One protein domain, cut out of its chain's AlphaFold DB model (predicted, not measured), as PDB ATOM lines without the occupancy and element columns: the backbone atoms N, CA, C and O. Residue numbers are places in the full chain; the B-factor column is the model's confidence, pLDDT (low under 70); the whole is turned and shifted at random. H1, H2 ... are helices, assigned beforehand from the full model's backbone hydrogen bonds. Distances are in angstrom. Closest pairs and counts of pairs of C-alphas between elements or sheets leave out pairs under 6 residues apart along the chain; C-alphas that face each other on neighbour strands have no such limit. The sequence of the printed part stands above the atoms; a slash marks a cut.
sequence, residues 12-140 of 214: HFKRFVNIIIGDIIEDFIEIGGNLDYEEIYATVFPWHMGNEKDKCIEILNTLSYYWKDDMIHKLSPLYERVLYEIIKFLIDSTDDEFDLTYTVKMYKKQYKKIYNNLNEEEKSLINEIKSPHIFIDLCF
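AT A GLANCE: This is residues 12 to 140 of the 214 residues of an uncharacterized protein of Clostridium botulinum CFSAN002367 (UniProt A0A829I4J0). One long helix, H1, runs through the middle, with the other helices around it: H4 crosses its second half, and H3 runs back beside that half, while H5 and H6 pack nearer its first half. H8 lies side by side with H4, the small helix H2 packs on H4, and H7 sits at the end of the body where H1 begins; residues 92 to 97 stick out as a loop. The printed part has 129 residues with eight named helices, H1 to H8 in order, and no named strand: an all helix domain. It is compact, with a radius of gyration of the C-alphas of 15.0 A, and spans 46 by 34 by 22 A.

IN THESE COORDINATES: Find C-alpha 12 at (397.438, 255.504, 211.254); from there H1, residues 12 to 33, runs 31.1 A to C-alpha 33 at (372.376, 237.401, 208.323). Read on to H2, residues 41 to 44, 6.2 A long, and H3, residues 53 to 66, 20.0 A. H4, residues 77 to 92, measures 21.9 A. Then come H5, residues 100 to 110, 14.9 A; H6, residues 112 to 116, 5.8 A; and H7, residues 120 to 128, 12.4 A. H8, residues 132 to 139, measures 10.3 A and ends at C-alpha 139 at (385.044, 255.271, 219.794).

HOW THE PARTS SIT: Start with the hubs H1 and H4, which touch four helices each. They touch each other closest at the C-alphas of Ile 24 and Ile 87, 6.6 A apart, and are only just about perpendicular, at 72 degrees. H1 touches H3 with residues 22 to 29 alone, at a shallow tilt of 30 degrees, opposite ways; the closest C-alphas, of Ile 25 and Ser 64, are 6.3 A apart. With residues 12 to 16 alone H1 touches H6, closest at His 12 and Ile 114, C-alphas 5.6 A apart. H1 and H5 only just touch, with 3 pairs of C-alphas within 8 A, the closest those of Ile 20 and Val 104, 7.4 A. Look next at H4: it touches H8 at a shallow tilt of 20 degrees, opposite ways, the C-alphas of Ile 91 and Pro 132 closest at 6.7 A. H4 also touches H2, closest at the C-alphas of Val 44 and Glu 85, 5.0 A. H7 is close to but not clearly touching H1, with the C-alphas of Phe 13 and Glu 122 closest at 6.6 A, and is apart from H4. Every O i to N i+4 pair is within hydrogen-bond range in H3, H4, H6, H7 and H8, against 17 of 18 in H1 and 6 of 7 in H5; H2 is too short for such a pair.

THE WHOLE: The two C-alphas farthest apart are those of Asn 51 and Glu 120, 46.7 A. The printed part has no cut, and no link is long. Residues 92 to 97, of which 92 belongs to H4, stand free; look in the B-factor column for pLDDT under 70 at residues 93 to 98.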
ATOM      1  N   HIS A  12     397.120 256.920 211.063       94.69
ATOM      2  CA  HIS A  12     397.438 255.504 211.254       94.69
ATOM      3  C   HIS A  12     396.702 254.919 212.459       94.69
ATOM      4  O   HIS A  12     396.215 253.792 212.383       94.69
ATOM      5  N   PHE A  13     396.582 255.690 213.541       94.00
ATOM      6  CA  PHE A  13     395.802 255.300 214.708       94.00
ATOM      7  C   PHE A  13     394.322 255.173 214.364       94.00
ATOM      8  O   PHE A  13     393.742 254.104 214.561       94.00
ATOM      9  N   LYS A  14     393.743 256.209 213.742       93.38
ATOM     10  CA  LYS A  14     392.338 256.196 213.303       93.38
ATOM     11  C   LYS A  14     392.046 255.010 212.391       93.38
ATOM     12  O   LYS A  14     391.036 254.330 212.574       93.38
ATOM     13  N   ARG A  15     392.962 254.703 211.467       94.56
ATOM     14  CA  ARG A  15     392.850 253.547 210.575       94.56
ATOM     15  C   ARG A  15     392.913 252.222 211.323       94.56
ATOM     16  O   ARG A  15     392.137 251.327 211.009       94.56
ATOM     17  N   PHE A  16     393.817 252.088 212.291       94.94
ATOM     18  CA  PHE A  16     393.949 250.862 213.076       94.94
ATOM     19  C   PHE A  16     392.691 250.578 213.904       94.94
ATOM     20  O   PHE A  16     392.198 249.455 213.892       94.94
ATOM     21  N   VAL A  17     392.135 251.595 214.565       93.94
ATOM     22  CA  VAL A  17     390.878 251.468 215.321       93.94
ATOM     23  C   VAL A  17     389.708 251.153 214.386       93.94
ATOM     24  O   VAL A  17     388.919 250.264 214.678       93.94
ATOM     25  N   ASN A  18     389.637 251.796 213.217       94.88
ATOM     26  CA  ASN A  18     388.592 251.529 212.226       94.88
ATOM     27  C   ASN A  18     388.599 250.099 211.676       94.88
ATOM     28  O   ASN A  18     387.549 249.600 211.295       94.88
ATOM     29  N   ILE A  19     389.756 249.436 211.629       94.12
ATOM     30  CA  ILE A  19     389.825 248.012 211.275       94.12
ATOM     31  C   ILE A  19     389.104 247.165 212.330       94.12
ATOM     32  O   ILE A  19     388.370 246.257 211.969       94.12
ATOM     33  N   ILE A  20     389.274 247.490 213.617       92.62
ATOM     34  CA  ILE A  20     388.579 246.803 214.715       92.62
ATOM     35  C   ILE A  20     387.074 247.097 214.659       92.62
ATOM     36  O   ILE A  20     386.271 246.181 214.778       92.62
ATOM     37  N   ILE A  21     386.685 248.360 214.429       93.88
ATOM     38  CA  ILE A  21     385.274 248.739 214.232       93.88
ATOM     39  C   ILE A  21     384.664 247.954 213.063       93.88
ATOM     40  O   ILE A  21     383.548 247.459 213.165       93.88
ATOM     41  N   GLY A  22     385.400 247.842 211.956       93.38
ATOM     42  CA  GLY A  22     384.960 247.121 210.770       93.38
ATOM     43  C   GLY A  22     384.677 245.651 211.034       93.38
ATOM     44  O   GLY A  22     383.623 245.171 210.639       93.38
ATOM     45  N   ASP A  23     385.580 244.985 211.748       90.50
ATOM     46  CA  ASP A  23     385.438 243.586 212.160       90.50
ATOM     47  C   ASP A  23     384.178 243.360 213.001       90.50
ATOM     48  O   ASP A  23     383.342 242.536 212.665       90.50
ATOM     49  N   ILE A  24     383.976 244.199 214.019       91.31
ATOM     50  CA  ILE A  24     382.790 244.183 214.888       91.31
ATOM     51  C   ILE A  24     381.496 244.338 214.073       91.31
ATOM     52  O   ILE A  24     380.512 243.638 214.310       91.31
ATOM     53  N   ILE A  25     381.474 245.268 213.113       93.62
ATOM     54  CA  ILE A  25     380.308 245.476 212.245       93.62
ATOM     55  C   ILE A  25     380.082 244.258 211.343       93.62
ATOM     56  O   ILE A  25     378.937 243.849 211.156       93.62
ATOM     57  N   GLU A  26     381.143 243.701 210.757       91.62
ATOM     58  CA  GLU A  26     381.049 242.544 209.863       91.62
ATOM     59  C   GLU A  26     380.595 241.286 210.614       91.62
ATOM     60  O   GLU A  26     379.666 240.637 210.138       91.62
ATOM     61  N   ASP A  27     381.124 241.026 211.811       88.94
ATOM     62  CA  ASP A  27     380.693 239.931 212.689       88.94
ATOM     63  C   ASP A  27     379.208 240.057 213.051       88.94
ATOM     64  O   ASP A  27     378.442 239.099 212.940       88.94
ATOM     65  N   PHE A  28     378.755 241.257 213.430       91.25
ATOM     66  CA  PHE A  28     377.342 241.498 213.732       91.25
ATOM     67  C   PHE A  28     376.429 241.254 212.519       91.25
ATOM     68  O   PHE A  28     375.363 240.645 212.651       91.25
ATOM     69  N   ILE A  29     376.845 241.705 211.331       91.62
ATOM     70  CA  ILE A  29     376.119 241.464 210.074       91.62
ATOM     71  C   ILE A  29     376.126 239.970 209.717       91.62
ATOM     72  O   ILE A  29     375.120 239.438 209.253       91.62
ATOM     73  N   GLU A  30     377.223 239.254 209.946       89.50
ATOM     74  CA  GLU A  30     377.283 237.814 209.703       89.50
ATOM     75  C   GLU A  30     376.332 237.049 210.634       89.50
ATOM     76  O   GLU A  30     375.541 236.225 210.167       89.50
ATOM     77  N   ILE A  31     376.342 237.367 211.931       87.31
ATOM     78  CA  ILE A  31     375.447 236.760 212.925       87.31
ATOM     79  C   ILE A  31     373.983 237.015 212.550       87.31
ATOM     80  O   ILE A  31     373.196 236.072 212.440       87.31
ATOM     81  N   GLY A  32     373.613 238.275 212.305       85.25
ATOM     82  CA  GLY A  32     372.236 238.637 211.977       85.25
ATOM     83  C   GLY A  32     371.777 238.149 210.602       85.25
ATOM     84  O   GLY A  32     370.593 237.890 210.414       85.25
ATOM     85  N   GLY A  33     372.690 237.952 209.645       84.06
ATOM     86  CA  GLY A  33     372.376 237.401 208.323       84.06
ATOM     87  C   GLY A  33     371.881 235.950 208.345       84.06
ATOM     88  O   GLY A  33     371.269 235.504 207.374       84.06
ATOM     89  N   ASN A  34     372.118 235.229 209.444       81.69
ATOM     90  CA  ASN A  34     371.671 233.850 209.641       81.69
ATOM     91  C   ASN A  34     370.310 233.737 210.353       81.69
ATOM     92  O   ASN A  34     369.805 232.623 210.505       81.69
ATOM     93  N   LEU A  35     369.733 234.858 210.791       84.50
ATOM     94  CA  LEU A  35     368.537 234.921 211.629       84.50
ATOM     95  C   LEU A  35     367.495 235.886 211.045       84.50
ATOM     96  O   LEU A  35     367.754 236.610 210.078       84.50
ATOM     97  N   ASP A  36     366.290 235.880 211.617       85.88
ATOM     98  CA  ASP A  36     365.263 236.848 211.233       85.88
ATOM     99  C   ASP A  36     365.666 238.262 211.691       85.88
ATOM    100  O   ASP A  36     366.337 238.459 212.705       85.88
ATOM    101  N   TYR A  37     365.255 239.280 210.927       85.94
ATOM    102  CA  TYR A  37     365.668 240.671 211.157       85.94
ATOM    103  C   TYR A  37     365.329 241.142 212.582       85.94
ATOM    104  O   TYR A  37     366.121 241.834 213.221       85.94
ATOM    105  N   GLU A  38     364.162 240.749 213.082       84.62
ATOM    106  CA  GLU A  38     363.648 241.103 214.398       84.62
ATOM    107  C   GLU A  38     364.444 240.464 215.548       84.62
ATOM    108  O   GLU A  38     364.409 240.986 216.660       84.62
ATOM    109  N   GLU A  39     365.168 239.369 215.295       83.25
ATOM    110  CA  GLU A  39     365.908 238.636 216.330       83.25
ATOM    111  C   GLU A  39     367.235 239.311 216.685       83.25
ATOM    112  O   GLU A  39     367.597 239.358 217.859       83.25
ATOM    113  N   ILE A  40     367.941 239.859 215.690       86.38
ATOM    114  CA  ILE A  40     369.267 240.474 215.875       86.38
ATOM    115  C   ILE A  40     369.276 241.922 215.405       86.38
ATOM    116  O   ILE A  40     369.519 242.829 216.195       86.38
ATOM    117  N   TYR A  41     368.992 242.175 214.128       89.88
ATOM    118  CA  TYR A  41     369.172 243.509 213.559       89.88
ATOM    119  C   TYR A  41     368.287 244.564 214.202       89.88
ATOM    120  O   TYR A  41     368.778 245.653 214.466       89.88
ATOM    121  N   ALA A  42     367.029 244.262 214.525       90.06
ATOM    122  CA  ALA A  42     366.146 245.225 215.180       90.06
ATOM    123  C   ALA A  42     366.628 245.640 216.585       90.06
ATOM    124  O   ALA A  42     366.259 246.717 217.053       90.06
ATOM    125  N   THR A  43     367.452 244.820 217.247       90.69
ATOM    126  CA  THR A  43     367.854 245.019 218.651       90.69
ATOM    127  C   THR A  43     368.792 246.207 218.860       90.69
ATOM    128  O   THR A  43     368.810 246.781 219.945       90.69
ATOM    129  N   VAL A  44     369.527 246.617 217.819       93.44
ATOM    130  CA  VAL A  44     370.498 247.724 217.891       93.44
ATOM    131  C   VAL A  44     369.905 249.082 217.501       93.44
ATOM    132  O   VAL A  44     370.572 250.113 217.597       93.44
ATOM    133  N   PHE A  45     368.642 249.112 217.067       94.06
ATOM    134  CA  PHE A  45     367.935 250.341 216.705       94.06
ATOM    135  C   PHE A  45     367.035 250.829 217.846       94.06
ATOM    136  O   PHE A  45     366.632 250.051 218.712       94.06
ATOM    137  N   PRO A  46     366.665 252.124 217.865       92.69
ATOM    138  CA  PRO A  46     365.573 252.589 218.710       92.69
ATOM    139  C   PRO A  46     364.306 251.751 218.502       92.69
ATOM    140  O   PRO A  46     363.952 251.423 217.369       92.69
ATOM    141  N   TRP A  47     363.589 251.448 219.586       90.75
ATOM    142  CA  TRP A  47     362.448 250.526 219.561       90.75
ATOM    143  C   TRP A  47     361.359 250.930 218.552       90.75
ATOM    144  O   TRP A  47     360.737 250.072 217.927       90.75
ATOM    145  N   HIS A  48     361.144 252.234 218.340       90.88
ATOM    146  CA  HIS A  48     360.148 252.744 217.392       90.88
ATOM    147  C   HIS A  48     360.535 252.526 215.926       90.88
ATOM    148  O   HIS A  48     359.662 252.578 215.063       90.88
ATOM    149  N   MET A  49     361.813 252.256 215.639       91.56
ATOM    150  CA  MET A  49     362.320 251.947 214.298       91.56
ATOM    151  C   MET A  49     362.291 250.450 213.974       91.56
ATOM    152  O   MET A  49     362.605 250.072 212.848       91.56
ATOM    153  N   GLY A  50     361.884 249.587 214.912       81.81
ATOM    154  CA  GLY A  50     361.915 248.131 214.735       81.81
ATOM    155  C   GLY A  50     361.163 247.628 213.497       81.81
ATOM    156  O   GLY A  50     361.558 246.634 212.911       81.81
ATOM    157  N   ASN A  51     360.141 248.348 213.028       83.38
ATOM    158  CA  ASN A  51     359.379 247.976 211.830       83.38
ATOM    159  C   ASN A  51     359.903 248.627 210.529       83.38
ATOM    160  O   ASN A  51     359.373 248.357 209.453       83.38
ATOM    161  N   GLU A  52     360.924 249.487 210.596       90.31
ATOM    162  CA  GLU A  52     361.509 250.205 209.449       90.31
ATOM    163  C   GLU A  52     362.680 249.423 208.821       90.31
ATOM    164  O   GLU A  52     363.751 249.978 208.572       90.31
ATOM    165  N   LYS A  53     362.480 248.124 208.551       91.69
ATOM    166  CA  LYS A  53     363.535 247.182 208.129       91.69
ATOM    167  C   LYS A  53     364.472 247.729 207.051       91.69
ATOM    168  O   LYS A  53     365.683 247.718 207.246       91.69
ATOM    169  N   ASP A  54     363.937 248.223 205.937       93.38
ATOM    170  CA  ASP A  54     364.754 248.676 204.800       93.38
ATOM    171  C   ASP A  54     365.718 249.806 205.189       93.38
ATOM    172  O   ASP A  54     366.888 249.799 204.809       93.38
ATOM    173  N   LYS A  55     365.246 250.741 206.015       93.44
ATOM    174  CA  LYS A  55     366.032 251.880 206.494       93.44
ATOM    175  C   LYS A  55     367.082 251.450 207.516       93.44
ATOM    176  O   LYS A  55     368.201 251.952 207.503       93.44
ATOM    177  N   CYS A  56     366.747 250.499 208.382       94.69
ATOM    178  CA  CYS A  56     367.700 249.921 209.323       94.69
ATOM    179  C   CYS A  56     368.823 249.167 208.592       94.69
ATOM    180  O   CYS A  56     369.999 249.366 208.888       94.69
ATOM    181  N   ILE A  57     368.484 248.381 207.567       93.88
ATOM    182  CA  ILE A  57     369.472 247.716 206.706       93.88
ATOM    183  C   ILE A  57     370.347 248.737 205.962       93.88
ATOM    184  O   ILE A  57     371.556 248.537 205.852       93.88
ATOM    185  N   GLU A  58     369.783 249.848 205.483       95.38
ATOM    186  CA  GLU A  58     370.559 250.934 204.865       95.38
ATOM    187  C   GLU A  58     371.598 251.526 205.830       95.38
ATOM    188  O   GLU A  58     372.746 251.751 205.436       95.38
ATOM    189  N   ILE A  59     371.238 251.714 207.104       96.06
ATOM    190  CA  ILE A  59     372.157 252.199 208.143       96.06
ATOM    191  C   ILE A  59     373.286 251.186 208.392       96.06
ATOM    192  O   ILE A  59     374.454 251.576 208.375       96.06
ATOM    193  N   LEU A  60     372.967 249.894 208.556       95.50
ATOM    194  CA  LEU A  60     373.979 248.836 208.735       95.50
ATOM    195  C   LEU A  60     374.942 248.768 207.544       95.50
ATOM    196  O   LEU A  60     376.160 248.743 207.721       95.50
ATOM    197  N   ASN A  61     374.404 248.810 206.323       94.31
ATOM    198  CA  ASN A  61     375.213 248.825 205.109       94.31
ATOM    199  C   ASN A  61     376.123 250.054 205.067       94.31
ATOM    200  O   ASN A  61     377.309 249.933 204.769       94.31
ATOM    201  N   THR A  62     375.598 251.226 205.412       95.50
ATOM    202  CA  THR A  62     376.376 252.468 205.428       95.50
ATOM    203  C   THR A  62     377.531 252.391 206.430       95.50
ATOM    204  O   THR A  62     378.670 252.689 206.062       95.50
ATOM    205  N   LEU A  63     377.292 251.889 207.647       95.75
ATOM    206  CA  LEU A  63     378.351 251.624 208.631       95.75
ATOM    207  C   LEU A  63     379.404 250.637 208.089       95.75
ATOM    208  O   LEU A  63     380.605 250.884 208.224       95.75
ATOM    209  N   SER A  64     378.974 249.579 207.389       94.00
ATOM    210  CA  SER A  64     379.867 248.582 206.767       94.00
ATOM    211  C   SER A  64     380.763 249.150 205.652       94.00
ATOM    212  O   SER A  64     381.790 248.558 205.312       94.00
ATOM    213  N   TYR A  65     380.394 250.298 205.074       93.38
ATOM    214  CA  TYR A  65     381.195 250.998 204.071       93.38
ATOM    215  C   TYR A  65     382.085 252.072 204.688       93.38
ATOM    216  O   TYR A  65     383.240 252.210 204.283       93.38
ATOM    217  N   TYR A  66     381.583 252.804 205.685       94.62
ATOM    218  CA  TYR A  66     382.298 253.932 206.277       94.62
ATOM    219  C   TYR A  66     383.619 253.533 206.914       94.62
ATOM    220  O   TYR A  66     384.551 254.326 206.885       94.62
ATOM    221  N   TRP A  67     383.775 252.320 207.438       92.25
ATOM    222  CA  TRP A  67     385.074 251.901 207.968       92.25
ATOM    223  C   TRP A  67     386.100 251.587 206.859       92.25
ATOM    224  O   TRP A  67     387.307 251.699 207.090       92.25
ATOM    225  N   LYS A  68     385.659 251.232 205.641       90.88
ATOM    226  CA  LYS A  68     386.520 250.690 204.568       90.88
ATOM    227  C   LYS A  68     387.370 251.746 203.876       90.88
ATOM    228  O   LYS A  68     388.541 251.471 203.604       90.88
ATOM    229  N   ASP A  69     386.807 252.920 203.606       89.69
ATOM    230  CA  ASP A  69     387.523 254.010 202.932       89.69
ATOM    231  C   ASP A  69     388.445 254.801 203.878       89.69
ATOM    232  O   ASP A  69     388.428 254.599 205.093       89.69
ATOM    233  N   ASP A  70     389.240 255.716 203.317       88.06
ATOM    234  CA  ASP A  70     390.197 256.554 204.054       88.06
ATOM    235  C   ASP A  70     389.651 257.952 204.419       88.06
ATOM    236  O   ASP A  70     390.362 258.738 205.051       88.06
ATOM    237  N   MET A  71     388.415 258.289 204.032       91.00
ATOM    238  CA  MET A  71     387.795 259.579 204.359       91.00
ATOM    239  C   MET A  71     387.216 259.554 205.770       91.00
ATOM    240  O   MET A  71     386.654 258.554 206.179       91.00
ATOM    241  N   ILE A  72     387.342 260.638 206.535       91.25
ATOM    242  CA  ILE A  72     386.740 260.693 207.874       91.25
ATOM    243  C   ILE A  72     385.242 260.990 207.743       91.25
ATOM    244  O   ILE A  72     384.866 262.008 207.162       91.25
ATOM    245  N   HIS A  73     384.412 260.109 208.298       93.00
ATOM    246  CA  HIS A  73     382.959 260.226 208.348       93.00
ATOM    247  C   HIS A  73     382.521 260.506 209.778       93.00
ATOM    248  O   HIS A  73     382.616 259.628 210.637       93.00
ATOM    249  N   LYS A  74     382.012 261.715 210.016       91.62
ATOM    250  CA  LYS A  74     381.314 262.034 211.259       91.62
ATOM    251  C   LYS A  74     379.950 261.355 211.247       91.62
ATOM    252  O   LYS A  74     379.163 261.568 210.320       91.62
ATOM    253  N   LEU A  75     379.681 260.530 212.250       93.69
ATOM    254  CA  LEU A  75     378.396 259.857 212.374       93.69
ATOM    255  C   LEU A  75     377.323 260.841 212.858       93.69
ATOM    256  O   LEU A  75     377.604 261.831 213.526       93.69
ATOM    257  N   SER A  76     376.076 260.584 212.467       93.62
ATOM    258  CA  SER A  76     374.928 261.236 213.104       93.62
ATOM    259  C   SER A  76     374.573 260.505 214.404       93.62
ATOM    260  O   SER A  76     374.882 259.314 214.498       93.62
ATOM    261  N   PRO A  77     373.836 261.128 215.342       94.06
ATOM    262  CA  PRO A  77     373.490 260.500 216.621       94.06
ATOM    263  C   PRO A  77     372.820 259.125 216.480       94.06
ATOM    264  O   PRO A  77     373.071 258.207 217.256       94.06
ATOM    265  N   LEU A  78     371.995 258.931 215.443       95.19
ATOM    266  CA  LEU A  78     371.405 257.621 215.152       95.19
ATOM    267  C   LEU A  78     372.461 256.568 214.793       95.19
ATOM    268  O   LEU A  78     372.377 255.433 215.248       95.19
ATOM    269  N   TYR A  79     373.443 256.935 213.974       95.69
ATOM    270  CA  TYR A  79     374.513 256.028 213.565       95.69
ATOM    271  C   TYR A  79     375.469 255.733 214.721       95.69
ATOM    272  O   TYR A  79     375.909 254.594 214.854       95.69
ATOM    273  N   GLU A  80     375.752 256.727 215.568       95.06
ATOM    274  CA  GLU A  80     376.538 256.539 216.793       95.06
ATOM    275  C   GLU A  80     375.840 255.569 217.742       95.06
ATOM    276  O   GLU A  80     376.458 254.596 218.172       95.06
ATOM    277  N   ARG A  81     374.530 255.745 217.970       95.12
ATOM    278  CA  ARG A  81     373.732 254.796 218.757       95.12
ATOM    279  C   ARG A  81     373.792 253.383 218.195       95.12
ATOM    280  O   ARG A  81     374.006 252.448 218.955       95.12
ATOM    281  N   VAL A  82     373.579 253.219 216.890       95.56
ATOM    282  CA  VAL A  82     373.570 251.889 216.264       95.56
ATOM    283  C   VAL A  82     374.941 251.231 216.388       95.56
ATOM    284  O   VAL A  82     375.020 250.077 216.793       95.56
ATOM    285  N   LEU A  83     376.029 251.959 216.116       95.69
ATOM    286  CA  LEU A  83     377.381 251.432 216.306       95.69
ATOM    287  C   LEU A  83     377.645 251.059 217.773       95.69
ATOM    288  O   LEU A  83     378.212 250.002 218.043       95.69
ATOM    289  N   TYR A  84     377.216 251.900 218.714       94.62
ATOM    290  CA  TYR A  84     377.340 251.641 220.144       94.62
ATOM    291  C   TYR A  84     376.607 250.358 220.559       94.62
ATOM    292  O   TYR A  84     377.196 249.515 221.233       94.62
ATOM    293  N   GLU A  85     375.354 250.177 220.131       93.69
ATOM    294  CA  GLU A  85     374.573 248.978 220.453       93.69
ATOM    295  C   GLU A  85     375.103 247.728 219.733       93.69
ATOM    296  O   GLU A  85     375.053 246.652 220.315       93.69
ATOM    297  N   ILE A  86     375.685 247.843 218.531       93.44
ATOM    298  CA  ILE A  86     376.396 246.729 217.873       93.44
ATOM    299  C   ILE A  86     377.607 246.295 218.702       93.44
ATOM    300  O   ILE A  86     377.773 245.108 218.985       93.44
ATOM    301  N   ILE A  87     378.446 247.256 219.111       90.69
ATOM    302  CA  ILE A  87     379.606 246.965 219.959       90.69
ATOM    303  C   ILE A  87     379.115 246.291 221.238       90.69
ATOM    304  O   ILE A  87     379.629 245.239 221.595       90.69
ATOM    305  N   LYS A  88     378.085 246.843 221.887       89.25
ATOM    306  CA  LYS A  88     377.511 246.301 223.122       89.25
ATOM    307  C   LYS A  88     376.898 244.914 222.951       89.25
ATOM    308  O   LYS A  88     377.118 244.060 223.801       89.25
ATOM    309  N   PHE A  89     376.201 244.657 221.849       88.00
ATOM    310  CA  PHE A  89     375.654 243.342 221.534       88.00
ATOM    311  C   PHE A  89     376.752 242.275 221.525       88.00
ATOM    312  O   PHE A  89     376.582 241.219 222.132       88.00
ATOM    313  N   LEU A  90     377.897 242.559 220.898       80.50
ATOM    314  CA  LEU A  90     379.028 241.629 220.871       80.50
ATOM    315  C   LEU A  90     379.698 241.454 222.242       80.50
ATOM    316  O   LEU A  90     380.323 240.427 222.470       80.50
ATOM    317  N   ILE A  91     379.541 242.404 223.170       74.19
ATOM    318  CA  ILE A  91     379.971 242.256 224.573       74.19
ATOM    319  C   ILE A  91     379.024 241.331 225.333       74.19
ATOM    320  O   ILE A  91     379.460 240.437 226.053       74.19
ATOM    321  N   ASP A  92     377.725 241.590 225.208       74.38
ATOM    322  CA  ASP A  92     376.695 240.961 226.035       74.38
ATOM    323  C   ASP A  92     376.373 239.537 225.557       74.38
ATOM    324  O   ASP A  92     375.950 238.694 226.347       74.38
ATOM    325  N   SER A  93     376.604 239.245 224.273       69.00
ATOM    326  CA  SER A  93     376.341 237.932 223.671       69.00
ATOM    327  C   SER A  93     377.423 236.889 223.973       69.00
ATOM    328  O   SER A  93     377.284 235.735 223.570       69.00
ATOM    329  N   THR A  94     378.508 237.259 224.662       55.75
ATOM    330  CA  THR A  94     379.657 236.368 224.849       55.75
ATOM    331  C   THR A  94     379.703 235.747 226.234       55.75
ATOM    332  O   THR A  94     380.296 236.304 227.155       55.75
ATOM    333  N   ASP A  95     379.183 234.525 226.328       53.66
ATOM    334  CA  ASP A  95     379.727 233.545 227.269       53.66
ATOM    335  C   ASP A  95     381.035 232.907 226.729       53.66
ATOM    336  O   ASP A  95     381.766 232.346 227.538       53.66
ATOM    337  N   ASP A  96     381.393 233.019 225.426       51.88
ATOM    338  CA  ASP A  96     382.645 232.406 224.908       51.88
ATOM    339  C   ASP A  96     383.356 232.969 223.628       51.88
ATOM    340  O   ASP A  96     384.421 232.442 223.323       51.88
ATOM    341  N   GLU A  97     382.916 233.995 222.859       56.59
ATOM    342  CA  GLU A  97     383.492 234.172 221.482       56.59
ATOM    343  C   GLU A  97     384.041 235.529 220.970       56.59
ATOM    344  O   GLU A  97     384.771 235.500 219.980       56.59
ATOM    345  N   PHE A  98     383.873 236.691 221.618       67.38
ATOM    346  CA  PHE A  98     384.544 237.935 221.166       67.38
ATOM    347  C   PHE A  98     385.663 238.379 222.121       67.38
ATOM    348  O   PHE A  98     385.515 239.284 222.946       67.38
ATOM    349  N   ASP A  99     386.829 237.736 222.010       77.75
ATOM    350  CA  ASP A  99     388.030 238.160 222.738       77.75
ATOM    351  C   ASP A  99     388.695 239.349 222.029       77.75
ATOM    352  O   ASP A  99     389.628 239.207 221.233       77.75
ATOM    353  N   LEU A 100     388.249 240.557 222.379       80.56
ATOM    354  CA  LEU A 100     388.819 241.801 221.865       80.56
ATOM    355  C   LEU A 100     390.339 241.903 222.102       80.56
ATOM    356  O   LEU A 100     391.063 242.459 221.272       80.56
ATOM    357  N   THR A 101     390.861 241.333 223.196       83.06
ATOM    358  CA  THR A 101     392.310 241.315 223.456       83.06
ATOM    359  C   THR A 101     393.032 240.455 222.419       83.06
ATOM    360  O   THR A 101     394.087 240.846 221.897       83.06
ATOM    361  N   TYR A 102     392.472 239.287 222.100       85.75
ATOM    362  CA  TYR A 102     392.967 238.419 221.035       85.75
ATOM    363  C   TYR A 102     392.868 239.095 219.663       85.75
ATOM    364  O   TYR A 102     393.877 239.131 218.948       85.75
ATOM    365  N   THR A 103     391.729 239.706 219.332       86.50
ATOM    366  CA  THR A 103     391.507 240.434 218.069       86.50
ATOM    367  C   THR A 103     392.539 241.542 217.877       86.50
ATOM    368  O   THR A 103     393.277 241.559 216.888       86.50
ATOM    369  N   VAL A 104     392.724 242.405 218.880       88.88
ATOM    370  CA  VAL A 104     393.736 243.474 218.850       88.88
ATOM    371  C   VAL A 104     395.146 242.903 218.662       88.88
ATOM    372  O   VAL A 104     395.949 243.435 217.887       88.88
ATOM    373  N   LYS A 105     395.484 241.802 219.346       91.06
ATOM    374  CA  LYS A 105     396.786 241.133 219.198       91.06
ATOM    375  C   LYS A 105     396.989 240.579 217.783       91.06
ATOM    376  O   LYS A 105     398.086 240.720 217.232       91.06
ATOM    377  N   MET A 106     395.964 239.969 217.197       92.19
ATOM    378  CA  MET A 106     395.993 239.467 215.823       92.19
ATOM    379  C   MET A 106     396.151 240.611 214.818       92.19
ATOM    380  O   MET A 106     397.023 240.547 213.946       92.19
ATOM    381  N   TYR A 107     395.432 241.716 215.007       92.88
ATOM    382  CA  TYR A 107     395.497 242.882 214.123       92.88
ATOM    383  C   TYR A 107     396.801 243.654 214.206       92.88
ATOM    384  O   TYR A 107     397.308 244.085 213.169       92.88
ATOM    385  N   LYS A 108     397.464 243.700 215.364       93.88
ATOM    386  CA  LYS A 108     398.853 244.193 215.454       93.88
ATOM    387  C   LYS A 108     399.793 243.430 214.522       93.88
ATOM    388  O   LYS A 108     400.695 244.017 213.922       93.88
ATOM    389  N   LYS A 109     399.596 242.114 214.393       94.38
ATOM    390  CA  LYS A 109     400.416 241.253 213.532       94.38
ATOM    391  C   LYS A 109     400.037 241.399 212.057       94.38
ATOM    392  O   LYS A 109     400.931 241.556 211.226       94.38
ATOM    393  N   GLN A 110     398.745 241.355 211.739       96.00
ATOM    394  CA  GLN A 110     398.231 241.446 210.369       96.00
ATOM    395  C   GLN A 110     398.480 242.827 209.753       96.00
ATOM    396  O   GLN A 110     399.006 242.935 208.645       96.00
ATOM    397  N   TYR A 111     398.219 243.889 210.514       94.38
ATOM    398  CA  TYR A 111     398.363 245.283 210.098       94.38
ATOM    399  C   TYR A 111     399.636 245.925 210.657       94.38
ATOM    400  O   TYR A 111     399.682 247.121 210.946       94.38
ATOM    401  N   LYS A 112     400.717 245.139 210.753       95.38
ATOM    402  CA  LYS A 112     402.002 245.560 211.337       95.38
ATOM    403  C   LYS A 112     402.554 246.860 210.747       95.38
ATOM    404  O   LYS A 112     403.167 247.637 211.467       95.38
ATOM    405  N   LYS A 113     402.354 247.114 209.448       95.25
ATOM    406  CA  LYS A 113     402.797 248.366 208.805       95.25
ATOM    407  C   LYS A 113     402.092 249.592 209.389       95.25
ATOM    408  O   LYS A 113     402.759 250.580 209.657       95.25
ATOM    409  N   ILE A 114     400.778 249.501 209.607       94.75
ATOM    410  CA  ILE A 114     399.982 250.576 210.208       94.75
ATOM    411  C   ILE A 114     400.399 250.745 211.669       94.75
ATOM    412  O   ILE A 114     400.771 251.840 212.075       94.75
ATOM    413  N   TYR A 115     400.448 249.641 212.421       95.06
ATOM    414  CA  TYR A 115     400.816 249.643 213.839       95.06
ATOM    415  C   TYR A 115     402.231 250.191 214.107       95.06
ATOM    416  O   TYR A 115     402.464 250.895 215.086       95.06
ATOM    417  N   ASN A 116     403.198 249.900 213.236       95.62
ATOM    418  CA  ASN A 116     404.573 250.375 213.396       95.62
ATOM    419  C   ASN A 116     404.736 251.886 213.177       95.62
ATOM    420  O   ASN A 116     405.724 252.441 213.652       95.62
ATOM    421  N   ASN A 117     403.805 252.526 212.464       96.56
ATOM    422  CA  ASN A 117     403.812 253.971 212.230       96.56
ATOM    423  C   ASN A 117     403.144 254.761 213.365       96.56
ATOM    424  O   ASN A 117     403.157 255.988 213.328       96.56
ATOM    425  N   LEU A 118     402.574 254.071 214.355       95.12
ATOM    426  CA  LEU A 118     402.033 254.698 215.553       95.12
ATOM    427  C   LEU A 118     403.163 255.254 216.427       95.12
ATOM    428  O   LEU A 118     404.241 254.649 216.536       95.12
ATOM    429  N   ASN A 119     402.897 256.376 217.086       94.31
ATOM    430  CA  ASN A 119     403.749 256.877 218.159       94.31
ATOM    431  C   ASN A 119     403.583 256.017 219.436       94.31
ATOM    432  O   ASN A 119     402.771 255.090 219.487       94.31
ATOM    433  N   GLU A 120     404.394 256.262 220.466       93.75
ATOM    434  CA  GLU A 120     404.372 255.428 221.679       93.75
ATOM    435  C   GLU A 120     403.094 255.597 222.515       93.75
ATOM    436  O   GLU A 120     402.618 254.620 223.093       93.75
ATOM    437  N   GLU A 121     402.495 256.791 222.530       92.19
ATOM    438  CA  GLU A 121     401.231 257.061 223.229       92.19
ATOM    439  C   GLU A 121     400.077 256.296 222.566       92.19
ATOM    440  O   GLU A 121     399.344 255.562 223.223       92.19
ATOM    441  N   GLU A 122     399.992 256.358 221.237       93.44
ATOM    442  CA  GLU A 122     399.034 255.611 220.422       93.44
ATOM    443  C   GLU A 122     399.179 254.099 220.611       93.44
ATOM    444  O   GLU A 122     398.187 253.386 220.767       93.44
ATOM    445  N   LYS A 123     400.415 253.583 220.644       93.75
ATOM    446  CA  LYS A 123     400.649 252.166 220.957       93.75
ATOM    447  C   LYS A 123     400.172 251.820 222.362       93.75
ATOM    448  O   LYS A 123     399.632 250.728 222.532       93.75
ATOM    449  N   SER A 124     400.370 252.699 223.348       91.06
ATOM    450  CA  SER A 124     399.861 252.495 224.711       91.06
ATOM    451  C   SER A 124     398.343 252.365 224.705       91.06
ATOM    452  O   SER A 124     397.837 251.346 225.167       91.06
ATOM    453  N   LEU A 125     397.639 253.301 224.062       90.19
ATOM    454  CA  LEU A 125     396.180 253.266 223.933       90.19
ATOM    455  C   LEU A 125     395.700 251.962 223.281       90.19
ATOM    456  O   LEU A 125     394.866 251.256 223.842       90.19
ATOM    457  N   ILE A 126     396.300 251.547 222.158       91.00
ATOM    458  CA  ILE A 126     395.957 250.265 221.512       91.00
ATOM    459  C   ILE A 126     396.306 249.046 222.399       91.00
ATOM    460  O   ILE A 126     395.735 247.965 222.248       91.00
ATOM    461  N   ASN A 127     397.278 249.145 223.306       88.44
ATOM    462  CA  ASN A 127     397.601 248.081 224.266       88.44
ATOM    463  C   ASN A 127     396.654 248.052 225.475       88.44
ATOM    464  O   ASN A 127     396.575 247.020 226.149       88.44
ATOM    465  N   GLU A 128     395.959 249.152 225.748       88.19
ATOM    466  CA  GLU A 128     394.966 249.276 226.815       88.19
ATOM    467  C   GLU A 128     393.592 248.749 226.407       88.19
ATOM    468  O   GLU A 128     392.821 248.386 227.293       88.19
ATOM    469  N   ILE A 129     393.326 248.593 225.103       86.56
ATOM    470  CA  ILE A 129     392.143 247.900 224.568       86.56
ATOM    471  C   ILE A 129     392.183 246.417 224.980       86.56
ATOM    472  O   ILE A 129     392.638 245.539 224.246       86.56
ATOM    473  N   LYS A 130     391.751 246.161 226.214       78.50
ATOM    474  CA  LYS A 130     391.652 244.846 226.864       78.50
ATOM    475  C   LYS A 130     390.225 244.517 227.273       78.50
ATOM    476  O   LYS A 130     389.927 243.375 227.600       78.50
ATOM    477  N   SER A 131     389.366 245.531 227.298       75.12
ATOM    478  CA  SER A 131     387.943 245.384 227.521       75.12
ATOM    479  C   SER A 131     387.187 246.180 226.463       75.12
ATOM    480  O   SER A 131     387.661 247.229 226.012       75.12
ATOM    481  N   PRO A 132     385.997 245.716 226.085       76.44
ATOM    482  CA  PRO A 132     385.142 246.463 225.182       76.44
ATOM    483  C   PRO A 132     384.709 247.839 225.706       76.44
ATOM    484  O   PRO A 132     384.526 248.749 224.911       76.44
ATOM    485  N   HIS A 133     384.626 248.044 227.026       81.25
ATOM    486  CA  HIS A 133     384.361 249.372 227.595       81.25
ATOM    487  C   HIS A 133     385.442 250.394 227.226       81.25
ATOM    488  O   HIS A 133     385.113 251.486 226.787       81.25
ATOM    489  N   ILE A 134     386.725 250.016 227.303       84.00
ATOM    490  CA  ILE A 134     387.832 250.897 226.890       84.00
ATOM    491  C   ILE A 134     387.751 251.198 225.389       84.00
ATOM    492  O   ILE A 134     388.095 252.288 224.944       84.00
ATOM    493  N   PHE A 135     387.295 250.231 224.594       88.38
ATOM    494  CA  PHE A 135     387.104 250.434 223.163       88.38
ATOM    495  C   PHE A 135     385.938 251.373 222.852       88.38
ATOM    496  O   PHE A 135     386.069 252.224 221.978       88.38
ATOM    497  N   ILE A 136     384.831 251.254 223.585       89.31
ATOM    498  CA  ILE A 136     383.703 252.184 223.512       89.31
ATOM    499  C   ILE A 136     384.174 253.601 223.846       89.31
ATOM    500  O   ILE A 136     383.947 254.504 223.047       89.31
ATOM    501  N   ASP A 137     384.892 253.779 224.956       86.69
ATOM    502  CA  ASP A 137     385.414 255.088 225.376       86.69
ATOM    503  C   ASP A 137     386.398 255.682 224.349       86.69
ATOM    504  O   ASP A 137     386.586 256.891 224.281       86.69
ATOM    505  N   LEU A 138     387.027 254.839 223.520       87.81
ATOM    506  CA  LEU A 138     387.867 255.283 222.408       87.81
ATOM    507  C   LEU A 138     387.055 255.681 221.162       87.81
ATOM    508  O   LEU A 138     387.505 256.502 220.358       87.81
ATOM    509  N   CYS A 139     385.893 255.061 220.964       89.75
ATOM    510  CA  CYS A 139     385.044 255.271 219.794       89.75
ATOM    511  C   CYS A 139     384.083 256.451 219.951       89.75
ATOM    512  O   CYS A 139     383.678 256.994 218.928       89.75
ATOM    513  N   PHE A 140     383.735 256.849 221.179       90.00
ATOM    514  CA  PHE A 140     382.710 257.860 221.467       90.00
ATOM    515  C   PHE A 140     383.204 258.884 222.504       90.00
ATOM    516  O   PHE A 140     383.707 258.495 223.554       90.00
TER     517      PHE A 140